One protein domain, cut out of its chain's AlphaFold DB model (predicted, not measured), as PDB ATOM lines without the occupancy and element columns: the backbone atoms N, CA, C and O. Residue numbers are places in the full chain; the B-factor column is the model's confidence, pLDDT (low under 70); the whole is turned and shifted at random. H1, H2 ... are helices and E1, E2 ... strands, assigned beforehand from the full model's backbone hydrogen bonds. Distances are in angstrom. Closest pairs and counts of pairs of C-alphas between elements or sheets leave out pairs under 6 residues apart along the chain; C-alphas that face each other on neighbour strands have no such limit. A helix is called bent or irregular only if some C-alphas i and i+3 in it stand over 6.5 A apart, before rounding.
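Overview. This is residues 56 to 97 of the 122 residues of the protein "DAO domain-containing protein" of Kytococcus sp. HMSC28H12 (UniProt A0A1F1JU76). A long hairpin of two strands, E1 and E2, has one kinked helix, H1, that turns at the far end of E2 and folds back over the hairpin, nearer to E2 than to E1. The first part of the helix, residues 77 to 83, sticks out beyond the strands, and a kink of 81 degrees near residue 84 brings the rest back over them. The printed part has 42 residues, with two strands and then one helix along the chain; the sheet E1 - E2 is antiparallel and the class is mixed, helices and strands. The whole is loose, with a radius of gyration of the C-alphas of 12.5 A, and only just flat, spanning 38 by 20 by 11 A.

Along the chain. E1 is residues 56 to 61, 16.1 A from first to last C-alpha, with C-alpha 56 at (159.545, 146.734, 162.538). E2 is residues 68 to 74, 19.0 A long, with C-alpha 68 at (146.591, 137.912, 156.338). H1 is residues 77 to 96, 25.5 A long, ending with C-alpha 96 at (154.100, 135.203, 168.301). H1 is irregular: C-alphas 78 and 81 are 8.0 A apart.

Arrangement. E1 and E2 form a hairpin of antiparallel neighbours, with 152 degrees between their directions. N 59 and O 70, 2.8 A apart, and N 57 and O 72, 3.0 A apart, are within hydrogen-bond range. The closest C-alphas of E2 and H1 are those of Ser 73 and Thr 91, 6.6 A apart. Those of E1 and H1 are Leu 56 and Thr 91, 7.1 A apart. In H1, 12 of 16 O i to N i+4 pairs are within hydrogen-bond range.

Size, cuts and confidence. The two farthest C-alphas, of Asp 65 and Leu 82, are 38.1 A apart. The link from E1 to E2 is short, with 6 residues, and that from E2 to H1 is tight, with 2. The printed part has no cut. The mean pLDDT of the printed part is 90.7, and no printed residue is under 70.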
ATOM      1  N   LEU A  56     160.289 147.912 162.106       90.62
ATOM      2  CA  LEU A  56     159.545 146.734 162.538       90.62
ATOM      3  C   LEU A  56     158.064 147.102 162.609       90.62
ATOM      4  O   LEU A  56     157.669 147.876 163.483       90.62
ATOM      5  N   ARG A  57     157.257 146.609 161.666       87.88
ATOM      6  CA  ARG A  57     155.823 146.930 161.592       87.88
ATOM      7  C   ARG A  57     154.979 145.732 161.223       87.88
ATOM      8  O   ARG A  57     155.419 144.841 160.507       87.88
ATOM      9  N   GLU A  58     153.744 145.760 161.692       89.56
ATOM     10  CA  GLU A  58     152.721 144.794 161.334       89.56
ATOM     11  C   GLU A  58     151.758 145.419 160.336       89.56
ATOM     12  O   GLU A  58     151.396 146.590 160.457       89.56
ATOM     13  N   HIS A  59     151.342 144.625 159.361       87.12
ATOM     14  CA  HIS A  59     150.378 145.003 158.346       87.12
ATOM     15  C   HIS A  59     149.348 143.890 158.196       87.12
ATOM     16  O   HIS A  59     149.682 142.709 158.270       87.12
ATOM     17  N   THR A  60     148.102 144.274 157.952       89.31
ATOM     18  CA  THR A  60     147.042 143.344 157.570       89.31
ATOM     19  C   THR A  60     146.777 143.527 156.087       89.31
ATOM     20  O   THR A  60     146.431 144.625 155.653       89.31
ATOM     21  N   LEU A  61     146.970 142.467 155.312       89.19
ATOM     22  CA  LEU A  61     146.714 142.440 153.879       89.19
ATOM     23  C   LEU A  61     145.411 141.681 153.597       89.19
ATOM     24  O   LEU A  61     145.107 140.719 154.303       89.19
ATOM     25  N   PRO A  62     144.636 142.073 152.575       88.50
ATOM     26  CA  PRO A  62     143.540 141.244 152.091       88.50
ATOM     27  C   PRO A  62     144.093 139.941 151.488       88.50
ATOM     28  O   PRO A  62     145.084 139.970 150.759       88.50
ATOM     29  N   GLY A  63     143.457 138.809 151.787       85.69
ATOM     30  CA  GLY A  63     143.793 137.492 151.237       85.69
ATOM     31  C   GLY A  63     142.552 136.762 150.720       85.69
ATOM     32  O   GLY A  63     141.427 137.117 151.076       85.69
ATOM     33  N   SER A  64     142.760 135.747 149.874       83.12
ATOM     34  CA  SER A  64     141.691 134.914 149.292       83.12
ATOM     35  C   SER A  64     140.817 134.235 150.348       83.12
ATOM     36  O   SER A  64     139.613 134.111 150.154       83.12
ATOM     37  N   ASP A  65     141.417 133.868 151.481       88.00
ATOM     38  CA  ASP A  65     140.785 133.141 152.587       88.00
ATOM     39  C   ASP A  65     140.606 134.025 153.838       88.00
ATOM     40  O   ASP A  65     140.520 133.536 154.965       88.00
ATOM     41  N   GLY A  66     140.569 135.348 153.646       86.00
ATOM     42  CA  GLY A  66     140.471 136.345 154.714       86.00
ATOM     43  C   GLY A  66     141.752 137.169 154.913       86.00
ATOM     44  O   GLY A  66     142.720 137.028 154.162       86.00
ATOM     45  N   PRO A  67     141.762 138.094 155.890       88.25
ATOM     46  CA  PRO A  67     142.897 138.979 156.131       88.25
ATOM     47  C   PRO A  67     144.139 138.212 156.611       88.25
ATOM     48  O   PRO A  67     144.077 137.435 157.562       88.25
ATOM     49  N   VAL A  68     145.288 138.491 155.994       89.62
ATOM     50  CA  VAL A  68     146.591 137.912 156.338       89.62
ATOM     51  C   VAL A  68     147.430 138.943 157.075       89.62
ATOM     52  O   VAL A  68     147.638 140.059 156.602       89.62
ATOM     53  N   ARG A  69     147.958 138.561 158.236       88.19
ATOM     54  CA  ARG A  69     148.891 139.394 158.994       88.19
ATOM     55  C   ARG A  69     150.325 139.175 158.511       88.19
ATOM     56  O   ARG A  69     150.790 138.042 158.439       88.19
ATOM     57  N   VAL A  70     151.037 140.267 158.248       91.19
ATOM     58  CA  VAL A  70     152.433 140.294 157.797       91.19
ATOM     59  C   VAL A  70     153.259 141.158 158.741       91.19
ATOM     60  O   VAL A  70     152.851 142.259 159.105       91.19
ATOM     61  N   VAL A  71     154.442 140.676 159.118       91.31
ATOM     62  CA  VAL A  71     155.425 141.439 159.897       91.31
ATOM     63  C   VAL A  71     156.581 141.825 158.978       91.31
ATOM     64  O   VAL A  71     157.232 140.958 158.401       91.31
ATOM     65  N   LEU A  72     156.853 143.121 158.852       92.12
ATOM     66  CA  LEU A  72     157.979 143.670 158.098       92.12
ATOM     67  C   LEU A  72     159.114 144.021 159.059       92.12
ATOM     68  O   LEU A  72     158.897 144.785 159.998       92.12
ATOM     69  N   SER A  73     160.314 143.496 158.801       93.50
ATOM     70  CA  SER A  73     161.545 143.777 159.557       93.50
ATOM     71  C   SER A  73     162.672 144.130 158.584       93.50
ATOM     72  O   SER A  73     163.282 143.250 157.982       93.50
ATOM     73  N   THR A  74     162.903 145.423 158.343       93.44
ATOM     74  CA  THR A  74     163.835 145.904 157.301       93.44
ATOM     75  C   THR A  74     164.412 147.285 157.640       93.44
ATOM     76  O   THR A  74     164.212 147.788 158.741       93.44
ATOM     77  N   GLY A  75     165.160 147.914 156.729       93.31
ATOM     78  CA  GLY A  75     165.668 149.278 156.914       93.31
ATOM     79  C   GLY A  75     166.925 149.382 157.776       93.31
ATOM     80  O   GLY A  75     167.273 150.462 158.249       93.31
ATOM     81  N   HIS A  76     167.614 148.266 158.016       93.19
ATOM     82  CA  HIS A  76     168.792 148.237 158.882       93.19
ATOM     83  C   HIS A  76     170.040 148.879 158.248       93.19
ATOM     84  O   HIS A  76     171.019 149.149 158.953       93.19
ATOM     85  N   GLY A  77     170.020 149.147 156.938       92.25
ATOM     86  CA  GLY A  77     171.104 149.802 156.206       92.25
ATOM     87  C   GLY A  77     172.470 149.172 156.491       92.25
ATOM     88  O   GLY A  77     172.640 147.957 156.430       92.25
ATOM     89  N   ARG A  78     173.450 150.006 156.861       93.12
ATOM     90  CA  ARG A  78     174.823 149.578 157.193       93.12
ATOM     91  C   ARG A  78     174.971 148.874 158.551       93.12
ATOM     92  O   ARG A  78     176.050 148.384 158.858       93.12
ATOM     93  N   HIS A  79     173.925 148.848 159.376       91.94
ATOM     94  CA  HIS A  79     173.966 148.268 160.722       91.94
ATOM     95  C   HIS A  79     173.257 146.905 160.800       91.94
ATOM     96  O   HIS A  79     173.029 146.404 161.899       91.94
ATOM     97  N   GLY A  80     172.907 146.295 159.659       92.75
ATOM     98  CA  GLY A  80     172.164 145.029 159.596       92.75
ATOM     99  C   GLY A  80     172.795 143.895 160.398       92.75
ATOM    100  O   GLY A  80     172.133 143.320 161.254       92.75
ATOM    101  N   VAL A  81     174.084 143.621 160.185       95.19
ATOM    102  CA  VAL A  81     174.793 142.544 160.899       95.19
ATOM    103  C   VAL A  81     174.840 142.814 162.405       95.19
ATOM    104  O   VAL A  81     174.492 141.943 163.197       95.19
ATOM    105  N   LEU A  82     175.184 144.042 162.803       94.56
ATOM    106  CA  LEU A  82     175.250 144.454 164.208       94.56
ATOM    107  C   LEU A  82     173.898 144.285 164.924       94.56
ATOM    108  O   LEU A  82     173.830 143.785 166.047       94.56
ATOM    109  N   LEU A  83     172.813 144.703 164.269       92.69
ATOM    110  CA  LEU A  83     171.469 144.712 164.845       92.69
ATOM    111  C   LEU A  83     170.703 143.399 164.638       92.69
ATOM    112  O   LEU A  83     169.604 143.268 165.175       92.69
ATOM    113  N   CYS A  84     171.273 142.426 163.922       94.06
ATOM    114  CA  CYS A  84     170.600 141.191 163.518       94.06
ATOM    115  C   CYS A  84     169.952 140.451 164.699       94.06
ATOM    116  O   CYS A  84     168.762 140.147 164.659       94.06
ATOM    117  N   HIS A  85     170.692 140.240 165.792       95.00
ATOM    118  CA  HIS A  85     170.180 139.529 166.970       95.00
ATOM    119  C   HIS A  85     168.956 140.227 167.596       95.00
ATOM    120  O   HIS A  85     167.962 139.585 167.941       95.00
ATOM    121  N   ARG A  86     169.004 141.561 167.708       93.12
ATOM    122  CA  ARG A  86     167.925 142.374 168.279       93.12
ATOM    123  C   ARG A  86     166.719 142.414 167.345       93.12
ATOM    124  O   ARG A  86     165.590 142.305 167.818       93.12
ATOM    125  N   ALA A  87     166.961 142.537 166.041       92.06
ATOM    126  CA  ALA A  87     165.923 142.474 165.023       92.06
ATOM    127  C   ALA A  87     165.203 141.119 165.069       92.06
ATOM    128  O   ALA A  87     163.980 141.089 165.163       92.06
ATOM    129  N   ALA A  88     165.947 140.011 165.124       94.50
ATOM    130  CA  ALA A  88     165.389 138.664 165.203       94.50
ATOM    131  C   ALA A  88     164.514 138.464 166.450       94.50
ATOM    132  O   ALA A  88     163.387 137.979 166.337       94.50
ATOM    133  N   ALA A  89     164.986 138.883 167.629       93.88
ATOM    134  CA  ALA A  89     164.215 138.773 168.867       93.88
ATOM    135  C   ALA A  89     162.899 139.571 168.805       93.88
ATOM    136  O   ALA A  89     161.837 139.046 169.151       93.88
ATOM    137  N   ALA A  90     162.958 140.812 168.314       91.88
ATOM    138  CA  ALA A  90     161.790 141.679 168.191       91.88
ATOM    139  C   ALA A  90     160.799 141.169 167.130       91.88
ATOM    140  O   ALA A  90     159.595 141.139 167.379       91.88
ATOM    141  N   THR A  91     161.288 140.700 165.978       93.25
ATOM    142  CA  THR A  91     160.451 140.085 164.940       93.25
ATOM    143  C   THR A  91     159.785 138.813 165.444       93.25
ATOM    144  O   THR A  91     158.588 138.634 165.239       93.25
ATOM    145  N   ALA A  92     160.509 137.951 166.158       93.19
ATOM    146  CA  ALA A  92     159.938 136.723 166.699       93.19
ATOM    147  C   ALA A  92     158.870 137.005 167.773       93.19
ATOM    148  O   ALA A  92     157.865 136.296 167.839       93.19
ATOM    149  N   ALA A  93     159.062 138.043 168.595       91.31
ATOM    150  CA  ALA A  93     158.047 138.505 169.541       91.31
ATOM    151  C   ALA A  93     156.795 139.021 168.816       91.31
ATOM    152  O   ALA A  93     155.695 138.578 169.135       91.31
ATOM    153  N   ALA A  94     156.969 139.867 167.794       88.38
ATOM    154  CA  ALA A  94     155.863 140.351 166.973       88.38
ATOM    155  C   ALA A  94     155.102 139.185 166.327       88.38
ATOM    156  O   ALA A  94     153.893 139.084 166.468       88.38
ATOM    157  N   VAL A  95     155.785 138.224 165.701       90.50
ATOM    158  CA  VAL A  95     155.116 137.076 165.063       90.50
ATOM    159  C   VAL A  95     154.276 136.266 166.062       90.50
ATOM    160  O   VAL A  95     153.152 135.899 165.728       90.50
ATOM    161  N   ARG A  96     154.780 136.027 167.282       89.31
ATOM    162  CA  ARG A  96     154.100 135.203 168.301       89.31
ATOM    163  C   ARG A  96     152.907 135.875 168.982       89.31
ATOM    164  O   ARG A  96     152.035 135.164 169.471       89.31
ATOM    165  N   THR A  97     152.866 137.202 169.058       76.38
ATOM    166  CA  THR A  97     151.810 137.926 169.778       76.38
ATOM    167  C   THR A  97     150.852 138.590 168.793       76.38
ATOM    168  O   THR A  97     151.276 139.315 167.904       76.38
TER     169      THR A  97